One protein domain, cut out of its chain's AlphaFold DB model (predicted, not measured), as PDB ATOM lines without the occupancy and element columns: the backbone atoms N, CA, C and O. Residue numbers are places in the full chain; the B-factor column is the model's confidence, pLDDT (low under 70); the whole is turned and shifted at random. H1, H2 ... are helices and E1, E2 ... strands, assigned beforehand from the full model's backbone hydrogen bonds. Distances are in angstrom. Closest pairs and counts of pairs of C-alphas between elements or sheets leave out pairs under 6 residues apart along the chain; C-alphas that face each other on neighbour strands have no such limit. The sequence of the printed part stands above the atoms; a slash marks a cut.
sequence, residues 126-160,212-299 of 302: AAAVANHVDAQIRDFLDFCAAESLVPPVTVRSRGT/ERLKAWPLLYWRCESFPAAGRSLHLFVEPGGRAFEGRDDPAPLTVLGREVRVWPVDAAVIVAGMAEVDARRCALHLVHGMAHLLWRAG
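Overview. This is residues 126 to 160 and 212 to 299 of the 302 residues of an uncharacterized protein of Frankia sp. QA3 (UniProt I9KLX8). A small closed barrel of five strands is covered on one side by helices: H1 and H3, long and side by side, run the same way, and short H2 joins the barrel to them. H3 packs on the barrel at E2. The printed part has 123 residues, with named elements in the order H1 E1 E2 E3 E4 E5 H2 H3; the barrel is mixed, and so is the class, helices and strands. The whole is compact, radius of gyration of the C-alphas 13.8 A, spanning 36 by 27 by 26 A.

Arrangement. H1, residues 126 to 146, touches H3, residues 277 to 297, at a shallow tilt of 10 degrees; their closest C-alphas, Ala 126 and Glu 277, are 5.0 A apart. E1, residues 153 to 157, is antiparallel to E2, residues 212 to 223, with N 155 and O 214 at 2.8 A. E2 bends by 79 degrees at residue 215. E2, E3 (residues 233 to 238), E4 (residues 244 to 247) and E5 (residues 261 to 266) form a meander, each strand the antiparallel neighbour of the one before: N 217 and O 238 are 2.8 A apart, N 237 and O 245 2.8 A, N 246 and O 264 2.8 A. E5 and E1, parallel, close the ring, with N 156 and O 261 at 2.8 A. H2, residues 268 to 273, touches H1 residues 126 to 134 alone; the closest C-alphas, Ala 130 and Ala 269, are 4.6 A apart. H3 lies outside the barrel, over E2, at a height over the sheet of 6.2 A. In H1, H2 and H3 every O i to N i+4 pair is within hydrogen-bond range.

Along the chain. H1 begins at C-alpha 126 (-63.172, -7.753, -88.491) and is 30.4 A long; E2 is 26.8 A long. H3, 30.3 A long, ends at C-alpha 297 (-41.514, 10.450, -77.181).

Size, cuts and confidence. The C-alphas farthest apart, of Ala 146 and Pro 228, are 40.7 A apart. Residues 161 to 211 are not printed; C-alphas 160 and 212 are 12.0 A apart. The link E4 to E5 is long. The model's pLDDT is under 70 at residues 160, 224 to 232 and 249 to 259.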
ATOM      1  N   ALA A 126     -63.274  -9.176 -88.817       85.88
ATOM      2  CA  ALA A 126     -63.172  -7.753 -88.491       85.88
ATOM      3  C   ALA A 126     -63.531  -7.476 -87.019       85.88
ATOM      4  O   ALA A 126     -62.824  -6.724 -86.352       85.88
ATOM      5  N   ALA A 127     -64.558  -8.141 -86.483       89.50
ATOM      6  CA  ALA A 127     -64.927  -8.053 -85.071       89.50
ATOM      7  C   ALA A 127     -63.830  -8.610 -84.147       89.50
ATOM      8  O   ALA A 127     -63.527  -8.013 -83.116       89.50
ATOM      9  N   ALA A 128     -63.171  -9.708 -84.531       94.06
ATOM     10  CA  ALA A 128     -62.019 -10.220 -83.790       94.06
ATOM     11  C   ALA A 128     -60.860  -9.204 -83.749       94.06
ATOM     12  O   ALA A 128     -60.243  -9.015 -82.701       94.06
ATOM     13  N   VAL A 129     -60.598  -8.505 -84.861       93.25
ATOM     14  CA  VAL A 129     -59.605  -7.416 -84.904       93.25
ATOM     15  C   VAL A 129     -60.033  -6.235 -84.029       93.25
ATOM     16  O   VAL A 129     -59.195  -5.681 -83.324       93.25
ATOM     17  N   ALA A 130     -61.317  -5.873 -84.021       91.62
ATOM     18  CA  ALA A 130     -61.845  -4.818 -83.159       91.62
ATOM     19  C   ALA A 130     -61.629  -5.128 -81.666       91.62
ATOM     20  O   ALA A 130     -61.098  -4.293 -80.939       91.62
ATOM     21  N   ASN A 131     -61.928  -6.357 -81.233       94.62
ATOM     22  CA  ASN A 131     -61.668  -6.799 -79.858       94.62
ATOM     23  C   ASN A 131     -60.173  -6.747 -79.505       94.62
ATOM     24  O   ASN A 131     -59.806  -6.390 -78.385       94.62
ATOM     25  N   HIS A 132     -59.306  -7.102 -80.456       95.44
ATOM     26  CA  HIS A 132     -57.862  -7.020 -80.264       95.44
ATOM     27  C   HIS A 132     -57.384  -5.570 -80.115       95.44
ATOM     28  O   HIS A 132     -56.585  -5.284 -79.228       95.44
ATOM     29  N   VAL A 133     -57.909  -4.651 -80.930       93.62
ATOM     30  CA  VAL A 133     -57.631  -3.210 -80.826       93.62
ATOM     31  C   VAL A 133     -58.051  -2.664 -79.461       93.62
ATOM     32  O   VAL A 133     -57.264  -1.970 -78.820       93.62
ATOM     33  N   ASP A 134     -59.243  -3.009 -78.979       93.94
ATOM     34  CA  ASP A 134     -59.708  -2.582 -77.655       93.94
ATOM     35  C   ASP A 134     -58.818  -3.106 -76.525       93.94
ATOM     36  O   ASP A 134     -58.534  -2.376 -75.574       93.94
ATOM     37  N   ALA A 135     -58.360  -4.359 -76.625       95.62
ATOM     38  CA  ALA A 135     -57.409  -4.924 -75.671       95.62
ATOM     39  C   ALA A 135     -56.079  -4.153 -75.686       95.62
ATOM     40  O   ALA A 135     -55.634  -3.710 -74.635       95.62
ATOM     41  N   GLN A 136     -55.513  -3.886 -76.868       95.25
ATOM     42  CA  GLN A 136     -54.275  -3.107 -77.009       95.25
ATOM     43  C   GLN A 136     -54.397  -1.690 -76.442       95.25
ATOM     44  O   GLN A 136     -53.471  -1.197 -75.804       95.25
ATOM     45  N   ILE A 137     -55.535  -1.021 -76.666       95.12
ATOM     46  CA  ILE A 137     -55.792   0.305 -76.093       95.12
ATOM     47  C   ILE A 137     -55.821   0.220 -74.570       95.12
ATOM     48  O   ILE A 137     -55.223   1.068 -73.913       95.12
ATOM     49  N   ARG A 138     -56.490  -0.790 -74.008       96.56
ATOM     50  CA  ARG A 138     -56.572  -0.976 -72.558       96.56
ATOM     51  C   ARG A 138     -55.193  -1.227 -71.946       96.56
ATOM     52  O   ARG A 138     -54.807  -0.484 -71.053       96.56
ATOM     53  N   ASP A 139     -54.427  -2.159 -72.508       96.75
ATOM     54  CA  ASP A 139     -53.072  -2.483 -72.045       96.75
ATOM     55  C   ASP A 139     -52.144  -1.257 -72.114       96.75
ATOM     56  O   ASP A 139     -51.385  -0.976 -71.186       96.75
ATOM     57  N   PHE A 140     -52.239  -0.473 -73.194       96.19
ATOM     58  CA  PHE A 140     -51.501   0.783 -73.332       96.19
ATOM     59  C   PHE A 140     -51.877   1.806 -72.252       96.19
ATOM     60  O   PHE A 140     -51.001   2.484 -71.711       96.19
ATOM     61  N   LEU A 141     -53.168   1.951 -71.941       96.25
ATOM     62  CA  LEU A 141     -53.630   2.885 -70.915       96.25
ATOM     63  C   LEU A 141     -53.212   2.443 -69.513       96.25
ATOM     64  O   LEU A 141     -52.789   3.294 -68.730       96.25
ATOM     65  N   ASP A 142     -53.274   1.144 -69.224       97.06
ATOM     66  CA  ASP A 142     -52.809   0.574 -67.959       97.06
ATOM     67  C   ASP A 142     -51.303   0.814 -67.782       97.06
ATOM     68  O   ASP A 142     -50.867   1.275 -66.724       97.06
ATOM     69  N   PHE A 143     -50.514   0.625 -68.846       96.56
ATOM     70  CA  PHE A 143     -49.092   0.970 -68.859       96.56
ATOM     71  C   PHE A 143     -48.859   2.469 -68.613       96.56
ATOM     72  O   PHE A 143     -48.061   2.850 -67.759       96.56
ATOM     73  N   CYS A 144     -49.588   3.342 -69.317       95.75
ATOM     74  CA  CYS A 144     -49.473   4.789 -69.123       95.75
ATOM     75  C   CYS A 144     -49.835   5.216 -67.696       95.75
ATOM     76  O   CYS A 144     -49.227   6.149 -67.171       95.75
ATOM     77  N   ALA A 145     -50.822   4.565 -67.077       94.94
ATOM     78  CA  ALA A 145     -51.207   4.827 -65.698       94.94
ATOM     79  C   ALA A 145     -50.118   4.379 -64.712       94.94
ATOM     80  O   ALA A 145     -49.797   5.135 -63.795       94.94
ATOM     81  N   ALA A 146     -49.518   3.204 -64.928       96.00
ATOM     82  CA  ALA A 146     -48.416   2.696 -64.110       96.00
ATOM     83  C   ALA A 146     -47.188   3.623 -64.157       96.00
ATOM     84  O   ALA A 146     -46.640   3.981 -63.117       96.00
ATOM     85  N   GLU A 147     -46.828   4.096 -65.351       95.81
ATOM     86  CA  GLU A 147     -45.700   5.011 -65.575       95.81
ATOM     87  C   GLU A 147     -46.052   6.494 -65.330       95.81
ATOM     88  O   GLU A 147     -45.245   7.389 -65.580       95.81
ATOM     89  N   SER A 148     -47.263   6.791 -64.838       94.00
ATOM     90  CA  SER A 148     -47.745   8.159 -64.574       94.00
ATOM     91  C   SER A 148     -47.606   9.115 -65.773       94.00
ATOM     92  O   SER A 148     -47.379  10.322 -65.614       94.00
ATOM     93  N   LEU A 149     -47.757   8.592 -66.991       93.69
ATOM     94  CA  LEU A 149     -47.618   9.366 -68.218       93.69
ATOM     95  C   LEU A 149     -48.811  10.308 -68.402       93.69
ATOM     96  O   LEU A 149     -49.975   9.940 -68.234       93.69
ATOM     97  N   VAL A 150     -48.526  11.550 -68.796       91.00
ATOM     98  CA  VAL A 150     -49.553  12.577 -68.995       91.00
ATOM     99  C   VAL A 150     -49.868  12.721 -70.485       91.00
ATOM    100  O   VAL A 150     -48.947  12.956 -71.270       91.00
ATOM    101  N   PRO A 151     -51.154  12.671 -70.892       89.75
ATOM    102  CA  PRO A 151     -51.508  12.831 -72.294       89.75
ATOM    103  C   PRO A 151     -51.081  14.206 -72.833       89.75
ATOM    104  O   PRO A 151     -51.350  15.225 -72.184       89.75
ATOM    105  N   PRO A 152     -50.470  14.272 -74.030       87.06
ATOM    106  CA  PRO A 152     -49.872  15.501 -74.549       87.06
ATOM    107  C   PRO A 152     -50.892  16.468 -75.163       87.06
ATOM    108  O   PRO A 152     -50.569  17.634 -75.389       87.06
ATOM    109  N   VAL A 153     -52.115  16.011 -75.463       86.44
ATOM    110  CA  VAL A 153     -53.123  16.801 -76.186       86.44
ATOM    111  C   VAL A 153     -54.312  17.113 -75.287       86.44
ATOM    112  O   VAL A 153     -54.812  16.257 -74.561       86.44
ATOM    113  N   THR A 154     -54.799  18.353 -75.365       86.94
ATOM    114  CA  THR A 154     -56.084  18.753 -74.778       86.94
ATOM    115  C   THR A 154     -57.148  18.810 -75.872       86.94
ATOM    116  O   THR A 154     -56.998  19.527 -76.862       86.94
ATOM    117  N   VAL A 155     -58.237  18.070 -75.687       87.00
ATOM    118  CA  VAL A 155     -59.357  17.968 -76.624       87.00
ATOM    119  C   VAL A 155     -60.623  18.591 -76.039       87.00
ATOM    120  O   VAL A 155     -60.867  18.560 -74.832       87.00
ATOM    121  N   ARG A 156     -61.454  19.164 -76.910       86.19
ATOM    122  CA  ARG A 156     -62.811  19.622 -76.595       86.19
ATOM    123  C   ARG A 156     -63.801  18.588 -77.085       86.19
ATOM    124  O   ARG A 156     -64.081  18.531 -78.286       86.19
ATOM    125  N   SER A 157     -64.381  17.844 -76.149       84.38
ATOM    126  CA  SER A 157     -65.513  16.983 -76.468       84.38
ATOM    127  C   SER A 157     -66.717  17.856 -76.806       84.38
ATOM    128  O   SER A 157     -67.174  18.683 -76.003       84.38
ATOM    129  N   ARG A 158     -67.241  17.710 -78.024       79.69
ATOM    130  CA  ARG A 158     -68.605  18.152 -78.301       79.69
ATOM    131  C   ARG A 158     -69.500  17.032 -77.810       79.69
ATOM    132  O   ARG A 158     -69.483  15.943 -78.376       79.69
ATOM    133  N   GLY A 159     -70.279  17.325 -76.766       70.19
ATOM    134  CA  GLY A 159     -71.335  16.426 -76.318       70.19
ATOM    135  C   GLY A 159     -72.129  15.941 -77.525       70.19
ATOM    136  O   GLY A 159     -72.328  16.711 -78.472       70.19
ATOM    137  N   THR A 160     -72.513  14.666 -77.499       59.62
ATOM    138  CA  THR A 160     -73.337  14.028 -78.521       59.62
ATOM    139  C   THR A 160     -74.550  14.908 -78.785       59.62
ATOM    140  O   THR A 160     -75.550  14.877 -78.073       59.62
ATOM    141  N   GLU A 212     -66.460  20.072 -72.130       79.94
ATOM    142  CA  GLU A 212     -65.477  19.422 -71.288       79.94
ATOM    143  C   GLU A 212     -64.136  19.454 -72.022       79.94
ATOM    144  O   GLU A 212     -64.034  19.057 -73.189       79.94
ATOM    145  N   ARG A 213     -63.132  20.030 -71.359       86.31
ATOM    146  CA  ARG A 213     -61.741  19.969 -71.797       86.31
ATOM    147  C   ARG A 213     -61.148  18.704 -71.206       86.31
ATOM    148  O   ARG A 213     -61.082  18.589 -69.987       86.31
ATOM    149  N   LEU A 214     -60.735  17.788 -72.066       88.56
ATOM    150  CA  LEU A 214     -60.196  16.489 -71.682       88.56
ATOM    151  C   LEU A 214     -58.743  16.398 -72.135       88.56
ATOM    152  O   LEU A 214     -58.380  16.966 -73.163       88.56
ATOM    153  N   LYS A 215     -57.906  15.685 -71.385       90.81
ATOM    154  CA  LYS A 215     -56.570  15.300 -71.853       90.81
ATOM    155  C   LYS A 215     -56.678  13.949 -72.556       90.81
ATOM    156  O   LYS A 215     -57.311  13.047 -72.015       90.81
ATOM    157  N   ALA A 216     -56.097  13.815 -73.743       91.75
ATOM    158  CA  ALA A 216     -56.200  12.596 -74.539       91.75
ATOM    159  C   ALA A 216     -54.909  12.271 -75.303       91.75
ATOM    160  O   ALA A 216     -54.118  13.157 -75.642       91.75
ATOM    161  N   TRP A 217     -54.720  10.983 -75.575       91.56
ATOM    162  CA  TRP A 217     -53.628  10.420 -76.359       91.56
ATOM    163  C   TRP A 217     -54.015  10.358 -77.840       91.56
ATOM    164  O   TRP A 217     -55.030   9.738 -78.159       91.56
ATOM    165  N   PRO A 218     -53.251  10.971 -78.762       91.38
ATOM    166  CA  PRO A 218     -53.507  10.874 -80.197       91.38
ATOM    167  C   PRO A 218     -52.942   9.552 -80.740       91.38
ATOM    168  O   PRO A 218     -51.825   9.517 -81.253       91.38
ATOM    169  N   LEU A 219     -53.687   8.457 -80.582       89.00
ATOM    170  CA  LEU A 219     -53.181   7.109 -80.866       89.00
ATOM    171  C   LEU A 219     -53.078   6.797 -82.358       89.00
ATOM    172  O   LEU A 219     -52.178   6.072 -82.769       89.00
ATOM    173  N   LEU A 220     -54.000   7.313 -83.173       86.56
ATOM    174  CA  LEU A 220     -54.073   6.948 -84.585       86.56
ATOM    175  C   LEU A 220     -54.435   8.143 -85.455       86.56
ATOM    176  O   LEU A 220     -55.401   8.861 -85.196       86.56
ATOM    177  N   TYR A 221     -53.691   8.277 -86.547       83.06
ATOM    178  CA  TYR A 221     -54.119   9.007 -87.727       83.06
ATOM    179  C   TYR A 221     -54.207   8.030 -88.891       83.06
ATOM    180  O   TYR A 221     -53.204   7.440 -89.291       83.06
ATOM    181  N   TRP A 222     -55.407   7.859 -89.428       81.62
ATOM    182  CA  TRP A 222     -55.653   6.952 -90.535       81.62
ATOM    183  C   TRP A 222     -56.462   7.655 -91.614       81.62
ATOM    184  O   TRP A 222     -57.573   8.112 -91.368       81.62
ATOM    185  N   ARG A 223     -55.935   7.716 -92.835       74.38
ATOM    186  CA  ARG A 223     -56.686   8.204 -93.991       74.38
ATOM    187  C   ARG A 223     -57.158   6.998 -94.783       74.38
ATOM    188  O   ARG A 223     -56.346   6.276 -95.349       74.38
ATOM    189  N   CYS A 224     -58.467   6.770 -94.811       64.31
ATOM    190  CA  CYS A 224     -59.003   5.672 -95.599       64.31
ATOM    191  C   CYS A 224     -59.120   6.125 -97.058       64.31
ATOM    192  O   CYS A 224     -59.951   6.971 -97.387       64.31
ATOM    193  N   GLU A 225     -58.268   5.585 -97.928       61.00
ATOM    194  CA  GLU A 225     -58.329   5.854 -99.372       61.00
ATOM    195  C   GLU A 225     -59.532   5.157-100.038       61.00
ATOM    196  O   GLU A 225     -59.986   5.582-101.097       61.00
ATOM    197  N   SER A 226     -60.082   4.123 -99.392       53.62
ATOM    198  CA  SER A 226     -61.034   3.161 -99.964       53.62
ATOM    199  C   SER A 226     -62.467   3.217 -99.401       53.62
ATOM    200  O   SER A 226     -63.314   2.436 -99.834       53.62
ATOM    201  N   PHE A 227     -62.796   4.126 -98.473       45.53
ATOM    202  CA  PHE A 227     -64.175   4.268 -97.971       45.53
ATOM    203  C   PHE A 227     -65.057   5.042 -98.975       45.53
ATOM    204  O   PHE A 227     -64.597   6.037 -99.538       45.53
ATOM    205  N   PRO A 228     -66.351   4.694 -99.157       45.59
ATOM    206  CA  PRO A 228     -67.256   5.382-100.093       45.59
ATOM    207  C   PRO A 228     -67.509   6.868 -99.772       45.59
ATOM    208  O   PRO A 228     -68.117   7.578-100.567       45.59
ATOM    209  N   ALA A 229     -67.020   7.365 -98.631       48.69
ATOM    210  CA  ALA A 229     -66.879   8.789 -98.352       48.69
ATOM    211  C   ALA A 229     -65.406   9.190 -98.535       48.69
ATOM    212  O   ALA A 229     -64.669   9.327 -97.555       48.69
ATOM    213  N   ALA A 230     -64.980   9.330 -99.793       42.31
ATOM    214  CA  ALA A 230     -63.627   9.739-100.149       42.31
ATOM    215  C   ALA A 230     -63.200  10.979 -99.339       42.31
ATOM    216  O   ALA A 230     -63.868  12.013 -99.375       42.31
ATOM    217  N   GLY A 231     -62.099  10.857 -98.589       57.06
ATOM    218  CA  GLY A 231     -61.488  11.975 -97.863       57.06
ATOM    219  C   GLY A 231     -61.720  12.029 -96.351       57.06
ATOM    220  O   GLY A 231     -61.317  13.012 -95.740       57.06
ATOM    221  N   ARG A 232     -62.319  11.012 -95.717       65.56
ATOM    222  CA  ARG A 232     -62.367  10.964 -94.244       65.56
ATOM    223  C   ARG A 232     -61.055  10.436 -93.657       65.56
ATOM    224  O   ARG A 232     -60.656   9.303 -93.926       65.56
ATOM    225  N   SER A 233     -60.407  11.259 -92.839       73.19
ATOM    226  CA  SER A 233     -59.372  10.829 -91.907       73.19
ATOM    227  C   SER A 233     -59.996  10.469 -90.558       73.19
ATOM    228  O   SER A 233     -60.771  11.234 -89.993       73.19
ATOM    229  N   LEU A 234     -59.651   9.295 -90.043       82.31
ATOM    230  CA  LEU A 234     -59.916   8.889 -88.673       82.31
ATOM    231  C   LEU A 234     -58.763   9.389 -87.799       82.31
ATOM    232  O   LEU A 234     -57.627   8.928 -87.924       82.31
ATOM    233  N   HIS A 235     -59.073  10.331 -86.916       87.19
ATOM    234  CA  HIS A 235     -58.176  10.773 -85.854       87.19
ATOM    235  C   HIS A 235     -58.664  10.212 -84.532       87.19
ATOM    236  O   HIS A 235     -59.634  10.733 -83.981       87.19
ATOM    237  N   LEU A 236     -58.015   9.167 -84.030       91.25
ATOM    238  CA  LEU A 236     -58.411   8.545 -82.775       91.25
ATOM    239  C   LEU A 236     -57.678   9.198 -81.606       91.25
ATOM    240  O   LEU A 236     -56.448   9.150 -81.514       91.25
ATOM    241  N   PHE A 237     -58.457   9.771 -80.697       92.81
ATOM    242  CA  PHE A 237     -58.001  10.273 -79.412       92.81
ATOM    243  C   PHE A 237     -58.569   9.400 -78.305       92.81
ATOM    244  O   PHE A 237     -59.769   9.142 -78.298       92.81
ATOM    245  N   VAL A 238     -57.742   8.979 -77.353       93.81
ATOM    246  CA  VAL A 238     -58.202   8.171 -76.217       93.81
ATOM    247  C   VAL A 238     -57.872   8.874 -74.911       93.81
ATOM    248  O   VAL A 238     -56.735   9.270 -74.662       93.81
ATOM    249  N   GLU A 239     -58.890   9.090 -74.091       94.25
ATOM    250  CA  GLU A 239     -58.741   9.639 -72.745       94.25
ATOM    251  C   GLU A 239     -58.189   8.570 -71.785       94.25
ATOM    252  O   GLU A 239     -58.482   7.391 -71.977       94.25
ATOM    253  N   PRO A 240     -57.469   8.944 -70.707       92.38
ATOM    254  CA  PRO A 240     -57.042   8.000 -69.668       92.38
ATOM    255  C   PRO A 240     -58.157   7.101 -69.115       92.38
ATOM    256  O   PRO A 240     -57.901   5.964 -68.749       92.38
ATOM    257  N   GLY A 241     -59.406   7.581 -69.098       91.50
ATOM    258  CA  GLY A 241     -60.577   6.792 -68.704       91.50
ATOM    259  C   GLY A 241     -61.081   5.794 -69.757       91.50
ATOM    260  O   GLY A 241     -62.193   5.293 -69.615       91.50
ATOM    261  N   GLY A 242     -60.345   5.563 -70.848       92.31
ATOM    262  CA  GLY A 242     -60.693   4.601 -71.902       92.31
ATOM    263  C   GLY A 242     -61.705   5.096 -72.936       92.31
ATOM    264  O   GLY A 242     -61.992   4.396 -73.903       92.31
ATOM    265  N   ARG A 243     -62.249   6.310 -72.783       92.75
ATOM    266  CA  ARG A 243     -63.180   6.880 -73.766       92.75
ATOM    267  C   ARG A 243     -62.432   7.267 -75.038       92.75
ATOM    268  O   ARG A 243     -61.461   8.023 -74.985       92.75
ATOM    269  N   ALA A 244     -62.923   6.781 -76.173       92.25
ATOM    270  CA  ALA A 244     -62.394   7.100 -77.487       92.25
ATOM    271  C   ALA A 244     -63.166   8.253 -78.142       92.25
ATOM    272  O   ALA A 244     -64.379   8.421 -77.977       92.25
ATOM    273  N   PHE A 245     -62.443   9.062 -78.908       91.44
ATOM    274  CA  PHE A 245     -62.987  10.198 -79.626       91.44
ATOM    275  C   PHE A 245     -62.404  10.298 -81.035       91.44
ATOM    276  O   PHE A 245     -61.212  10.088 -81.243       91.44
ATOM    277  N   GLU A 246     -63.242  10.678 -81.994       89.69
ATOM    278  CA  GLU A 246     -62.850  10.984 -83.367       89.69
ATOM    279  C   GLU A 246     -62.677  12.499 -83.533       89.69
ATOM    280  O   GLU A 246     -63.588  13.280 -83.231       89.69
ATOM    281  N   GLY A 247     -61.519  12.929 -84.030       85.62
ATOM    282  CA  GLY A 247     -61.312  14.291 -84.524       85.62
ATOM    283  C   GLY A 247     -61.741  14.422 -85.987       85.62
ATOM    284  O   GLY A 247     -61.325  13.622 -86.817       85.62
ATOM    285  N   ARG A 248     -62.553  15.437 -86.308       72.69
ATOM    286  CA  ARG A 248     -63.007  15.726 -87.689       72.69
ATOM    287  C   ARG A 248     -62.258  16.857 -88.391       72.69
ATOM    288  O   ARG A 248     -62.505  17.082 -89.571       72.69
ATOM    289  N   ASP A 249     -61.442  17.617 -87.671       62.38
ATOM    290  CA  ASP A 249     -60.761  18.769 -88.255       62.38
ATOM    291  C   ASP A 249     -59.526  18.293 -89.043       62.38
ATOM    292  O   ASP A 249     -58.750  17.477 -88.545       62.38
ATOM    293  N   ASP A 250     -59.374  18.804 -90.270       53.53
ATOM    294  CA  ASP A 250     -58.251  18.519 -91.169       53.53
ATOM    295  C   ASP A 250     -56.929  18.784 -90.422       53.53
ATOM    296  O   ASP A 250     -56.761  19.873 -89.849       53.53
ATOM    297  N   PRO A 251     -55.994  17.821 -90.368       49.97
ATOM    298  CA  PRO A 251     -54.770  17.967 -89.607       49.97
ATOM    299  C   PRO A 251     -53.820  18.891 -90.363       49.97
ATOM    300  O   PRO A 251     -52.838  18.460 -90.965       49.97
ATOM    301  N   ALA A 252     -54.014  20.201 -90.229       48.69
ATOM    302  CA  ALA A 252     -52.826  21.018 -90.029       48.69
ATOM    303  C   ALA A 252     -52.042  20.340 -88.891       48.69
ATOM    304  O   ALA A 252     -52.667  19.952 -87.897       48.69
ATOM    305  N   PRO A 253     -50.736  20.087 -89.064       49.44
ATOM    306  CA  PRO A 253     -50.047  19.039 -88.333       49.44
ATOM    307  C   PRO A 253     -50.305  19.206 -86.837       49.44
ATOM    308  O   PRO A 253     -50.110  20.283 -86.268       49.44
ATOM    309  N   LEU A 254     -50.767  18.124 -86.201       51.28
ATOM    310  CA  LEU A 254     -51.035  18.008 -84.758       51.28
ATOM    311  C   LEU A 254     -49.779  18.277 -83.891       51.28
ATOM    312  O   LEU A 254     -49.779  18.053 -82.687       51.28
ATOM    313  N   THR A 255     -48.699  18.768 -84.503       47.62
ATOM    314  CA  THR A 255     -47.463  19.263 -83.906       47.62
ATOM    315  C   THR A 255     -47.624  20.609 -83.206       47.62
ATOM    316  O   THR A 255     -46.733  20.989 -82.448       47.62
ATOM    317  N   VAL A 256     -48.740  21.327 -83.384       45.34
ATOM    318  CA  VAL A 256     -49.004  22.548 -82.605       45.34
ATOM    319  C   VAL A 256     -49.534  22.169 -81.221       45.34
ATOM    320  O   VAL A 256     -50.740  22.197 -80.956       45.34
ATOM    321  N   LEU A 257     -48.604  21.804 -80.336       51.09
ATOM    322  CA  LEU A 257     -48.815  21.732 -78.892       51.09
ATOM    323  C   LEU A 257     -49.621  22.964 -78.438       51.09
ATOM    324  O   LEU A 257     -49.238  24.102 -78.707       51.09
ATOM    325  N   GLY A 258     -50.772  22.739 -77.799       57.62
ATOM    326  CA  GLY A 258     -51.640  23.802 -77.277       57.62
ATOM    327  C   GLY A 258     -52.857  24.169 -78.134       57.62
ATOM    328  O   GLY A 258     -53.686  24.958 -77.676       57.62
ATOM    329  N   ARG A 259     -53.038  23.592 -79.334       67.12
ATOM    330  CA  ARG A 259     -54.315  23.720 -80.059       67.12
ATOM    331  C   ARG A 259     -55.356  22.744 -79.533       67.12
ATOM    332  O   ARG A 259     -55.106  21.565 -79.319       67.12
ATOM    333  N   GLU A 260     -56.555  23.271 -79.350       72.56
ATOM    334  CA  GLU A 260     -57.678  22.540 -78.796       72.56
ATOM    335  C   GLU A 260     -58.475  21.875 -79.916       72.56
ATOM    336  O   GLU A 260     -59.170  22.546 -80.685       72.56
ATOM    337  N   VAL A 261     -58.351  20.554 -80.018       80.50
ATOM    338  CA  VAL A 261     -58.971  19.763 -81.089       80.50
ATOM    339  C   VAL A 261     -60.433  19.498 -80.754       80.50
ATOM    340  O   VAL A 261     -60.765  19.139 -79.622       80.50
ATOM    341  N   ARG A 262     -61.330  19.673 -81.728       84.56
ATOM    342  CA  ARG A 262     -62.736  19.289 -81.565       84.56
ATOM    343  C   ARG A 262     -62.873  17.805 -81.831       84.56
ATOM    344  O   ARG A 262     -62.522  17.331 -82.909       84.56
ATOM    345  N   VAL A 263     -63.419  17.105 -80.849       88.38
ATOM    346  CA  VAL A 263     -63.591  15.662 -80.925       88.38
ATOM    347  C   VAL A 263     -65.026  15.268 -80.599       88.38
ATOM    348  O   VAL A 263     -65.745  15.991 -79.897       88.38
ATOM    349  N   TRP A 264     -65.443  14.127 -81.133       88.81
ATOM    350  CA  TRP A 264     -66.748  13.520 -80.899       88.81
ATOM    351  C   TRP A 264     -66.544  12.138 -80.299       88.81
ATOM    352  O   TRP A 264     -65.651  11.432 -80.756       88.81
ATOM    353  N   PRO A 265     -67.333  11.741 -79.291       89.12
ATOM    354  CA  PRO A 265     -67.211  10.409 -78.723       89.12
ATOM    355  C   PRO A 265     -67.545   9.371 -79.790       89.12
ATOM    356  O   PRO A 265     -68.544   9.504 -80.505       89.12
ATOM    357  N   VAL A 266     -66.700   8.354 -79.878       90.56
ATOM    358  CA  VAL A 266     -66.876   7.221 -80.781       90.56
ATOM    359  C   VAL A 266     -66.549   5.933 -80.052       90.56
ATOM    360  O   VAL A 266     -65.804   5.927 -79.076       90.56
ATOM    361  N   ASP A 267     -67.106   4.843 -80.551       90.75
ATOM    362  CA  ASP A 267     -66.718   3.503 -80.150       90.75
ATOM    363  C   ASP A 267     -65.709   2.984 -81.185       90.75
ATOM    364  O   ASP A 267     -66.039   2.815 -82.365       90.75
ATOM    365  N   ALA A 268     -64.453   2.828 -80.755       87.94
ATOM    366  CA  ALA A 268     -63.358   2.419 -81.629       87.94
ATOM    367  C   ALA A 268     -63.596   1.013 -82.195       87.94
ATOM    368  O   ALA A 268     -63.413   0.813 -83.399       87.94
ATOM    369  N   ALA A 269     -64.082   0.075 -81.378       88.94
ATOM    370  CA  ALA A 269     -64.413  -1.268 -81.828       88.94
ATOM    371  C   ALA A 269     -65.542  -1.262 -82.856       88.94
ATOM    372  O   ALA A 269     -65.436  -1.950 -83.871       88.94
ATOM    373  N   VAL A 270     -66.584  -0.448 -82.664       89.81
ATOM    374  CA  VAL A 270     -67.669  -0.322 -83.656       89.81
ATOM    375  C   VAL A 270     -67.149   0.228 -84.986       89.81
ATOM    376  O   VAL A 270     -67.541  -0.268 -86.044       89.81
ATOM    377  N   ILE A 271     -66.250   1.220 -84.957       87.75
ATOM    378  CA  ILE A 271     -65.626   1.744 -86.180       87.75
ATOM    379  C   ILE A 271     -64.823   0.640 -86.873       87.75
ATOM    380  O   ILE A 271     -65.048   0.389 -88.056       87.75
ATOM    381  N   VAL A 272     -63.932  -0.041 -86.146       87.62
ATOM    382  CA  VAL A 272     -63.039  -1.074 -86.701       87.62
ATOM    383  C   VAL A 272     -63.818  -2.290 -87.205       87.62
ATOM    384  O   VAL A 272     -63.511  -2.803 -88.281       87.62
ATOM    385  N   ALA A 273     -64.867  -2.717 -86.502       86.88
ATOM    386  CA  ALA A 273     -65.733  -3.817 -86.928       86.88
ATOM    387  C   ALA A 273     -66.510  -3.489 -88.216       86.88
ATOM    388  O   ALA A 273     -66.827  -4.388 -88.994       86.88
ATOM    389  N   GLY A 274     -66.792  -2.204 -88.462       85.69
ATOM    390  CA  GLY A 274     -67.393  -1.722 -89.707       85.69
ATOM    391  C   GLY A 274     -66.406  -1.568 -90.873       85.69
ATOM    392  O   GLY A 274     -66.837  -1.313 -91.999       85.69
ATOM    393  N   MET A 275     -65.096  -1.696 -90.637       86.19
ATOM    394  CA  MET A 275     -64.076  -1.598 -91.685       86.19
ATOM    395  C   MET A 275     -63.967  -2.904 -92.477       86.19
ATOM    396  O   MET A 275     -64.233  -4.001 -91.985       86.19
ATOM    397  N   ALA A 276     -63.505  -2.805 -93.727       86.25
ATOM    398  CA  ALA A 276     -63.068  -3.990 -94.449       86.25
ATOM    399  C   ALA A 276     -61.916  -4.659 -93.680       86.25
ATOM    400  O   ALA A 276     -61.036  -3.971 -93.178       86.25
ATOM    401  N   GLU A 277     -61.880  -5.994 -93.639       86.19
ATOM    402  CA  GLU A 277     -60.874  -6.755 -92.874       86.19
ATOM    403  C   GLU A 277     -59.425  -6.272 -93.097       86.19
ATOM    404  O   GLU A 277     -58.651  -6.157 -92.150       86.19
ATOM    405  N   VAL A 278     -59.056  -5.968 -94.345       87.56
ATOM    406  CA  VAL A 278     -57.715  -5.469 -94.691       87.56
ATOM    407  C   VAL A 278     -57.441  -4.115 -94.037       87.56
ATOM    408  O   VAL A 278     -56.363  -3.907 -93.483       87.56
ATOM    409  N   ASP A 279     -58.423  -3.217 -94.057       86.38
ATOM    410  CA  ASP A 279     -58.313  -1.897 -93.443       86.38
ATOM    411  C   ASP A 279     -58.328  -2.000 -91.912       86.38
ATOM    412  O   ASP A 279     -57.557  -1.302 -91.262       86.38
ATOM    413  N   ALA A 280     -59.112  -2.917 -91.329       87.31
ATOM    414  CA  ALA A 280     -59.113  -3.188 -89.890       87.31
ATOM    415  C   ALA A 280     -57.734  -3.669 -89.401       87.31
ATOM    416  O   ALA A 280     -57.201  -3.158 -88.416       87.31
ATOM    417  N   ARG A 281     -57.104  -4.608 -90.122       90.25
ATOM    418  CA  ARG A 281     -55.752  -5.098 -89.790       90.25
ATOM    419  C   ARG A 281     -54.696  -4.002 -89.905       90.25
ATOM    420  O   ARG A 281     -53.832  -3.889 -89.039       90.25
ATOM    421  N   ARG A 282     -54.757  -3.186 -90.962       89.94
ATOM    422  CA  ARG A 282     -53.841  -2.048 -91.108       89.94
ATOM    423  C   ARG A 282     -54.074  -1.013 -90.005       89.94
ATOM    424  O   ARG A 282     -53.105  -0.548 -89.419       89.94
ATOM    425  N   CYS A 283     -55.327  -0.717 -89.666       88.94
ATOM    426  CA  CYS A 283     -55.683   0.155 -88.548       88.94
ATOM    427  C   CYS A 283     -55.029  -0.316 -87.241       88.94
ATOM    428  O   CYS A 283     -54.369   0.482 -86.579       88.94
ATOM    429  N   ALA A 284     -55.128  -1.610 -86.915       90.19
ATOM    430  CA  ALA A 284     -54.480  -2.188 -85.735       90.19
ATOM    431  C   ALA A 284     -52.948  -2.024 -85.763       90.19
ATOM    432  O   ALA A 284     -52.346  -1.614 -84.775       90.19
ATOM    433  N   LEU A 285     -52.301  -2.256 -86.912       91.88
ATOM    434  CA  LEU A 285     -50.852  -2.069 -87.045       91.88
ATOM    435  C   LEU A 285     -50.427  -0.606 -86.823       91.88
ATOM    436  O   LEU A 285     -49.468  -0.333 -86.102       91.88
ATOM    437  N   HIS A 286     -51.140   0.342 -87.434       90.44
ATOM    438  CA  HIS A 286     -50.842   1.767 -87.275       90.44
ATOM    439  C   HIS A 286     -51.117   2.269 -85.860       90.44
ATOM    440  O   HIS A 286     -50.419   3.166 -85.392       90.44
ATOM    441  N   LEU A 287     -52.097   1.680 -85.178       92.12
ATOM    442  CA  LEU A 287     -52.387   1.976 -83.784       92.12
ATOM    443  C   LEU A 287     -51.205   1.594 -82.885       92.12
ATOM    444  O   LEU A 287     -50.734   2.432 -82.121       92.12
ATOM    445  N   VAL A 288     -50.675   0.375 -83.034       93.50
ATOM    446  CA  VAL A 288     -49.486  -0.080 -82.292       93.50
ATOM    447  C   VAL A 288     -48.289   0.824 -82.576       93.50
ATOM    448  O   VAL A 288     -47.582   1.226 -81.655       93.50
ATOM    449  N   HIS A 289     -48.083   1.206 -83.838       91.50
ATOM    450  CA  HIS A 289     -47.016   2.139 -84.196       91.50
ATOM    451  C   HIS A 289     -47.194   3.514 -83.529       91.50
ATOM    452  O   HIS A 289     -46.230   4.082 -83.017       91.50
ATOM    453  N   GLY A 290     -48.423   4.036 -83.493       90.12
ATOM    454  CA  GLY A 290     -48.747   5.290 -82.818       90.12
ATOM    455  C   GLY A 290     -48.508   5.229 -81.309       90.12
ATOM    456  O   GLY A 290     -47.892   6.139 -80.754       90.12
ATOM    457  N   MET A 291     -48.916   4.134 -80.659       93.62
ATOM    458  CA  MET A 291     -48.646   3.871 -79.240       93.62
ATOM    459  C   MET A 291     -47.143   3.822 -78.959       93.62
ATOM    460  O   MET A 291     -46.656   4.565 -78.109       93.62
ATOM    461  N   ALA A 292     -46.391   3.023 -79.720       92.44
ATOM    462  CA  ALA A 292     -44.943   2.908 -79.575       92.44
ATOM    463  C   ALA A 292     -44.242   4.264 -79.752       92.44
ATOM    464  O   ALA A 292     -43.385   4.647 -78.958       92.44
ATOM    465  N   HIS A 293     -44.653   5.043 -80.752       90.88
ATOM    466  CA  HIS A 293     -44.110   6.378 -80.978       90.88
ATOM    467  C   HIS A 293     -44.423   7.349 -79.825       90.88
ATOM    468  O   HIS A 293     -43.579   8.174 -79.474       90.88
ATOM    469  N   LEU A 294     -45.610   7.265 -79.212       91.19
ATOM    470  CA  LEU A 294     -45.951   8.069 -78.032       91.19
ATOM    471  C   LEU A 294     -45.095   7.697 -76.819       91.19
ATOM    472  O   LEU A 294     -44.592   8.600 -76.150       91.19
ATOM    473  N   LEU A 295     -44.893   6.401 -76.577       92.62
ATOM    474  CA  LEU A 295     -44.034   5.906 -75.498       92.62
ATOM    475  C   LEU A 295     -42.582   6.350 -75.695       92.62
ATOM    476  O   LEU A 295     -41.988   6.938 -74.792       92.62
ATOM    477  N   TRP A 296     -42.051   6.201 -76.911       92.56
ATOM    478  CA  TRP A 296     -40.710   6.672 -77.252       92.56
ATOM    479  C   TRP A 296     -40.547   8.181 -77.026       92.56
ATOM    480  O   TRP A 296     -39.569   8.624 -76.424       92.56
ATOM    481  N   ARG A 297     -41.532   8.996 -77.433       89.06
ATOM    482  CA  ARG A 297     -41.514  10.450 -77.181       89.06
ATOM    483  C   ARG A 297     -41.618  10.817 -75.703       89.06
ATOM    484  O   ARG A 297     -41.172  11.901 -75.336       89.06
ATOM    485  N   ALA A 298     -42.206   9.951 -74.882       88.62
ATOM    486  CA  ALA A 298     -42.236  10.100 -73.433       88.62
ATOM    487  C   ALA A 298     -40.922   9.659 -72.758       88.62
ATOM    488  O   ALA A 298     -40.792   9.800 -71.547       88.62
ATOM    489  N   GLY A 299     -39.942   9.166 -73.525       91.88
ATOM    490  CA  GLY A 299     -38.665   8.677 -73.003       91.88
ATOM    491  C   GLY A 299     -38.723   7.247 -72.468       91.88
ATOM    492  O   GLY A 299     -37.768   6.803 -71.836       91.88
TER     493      GLY A 299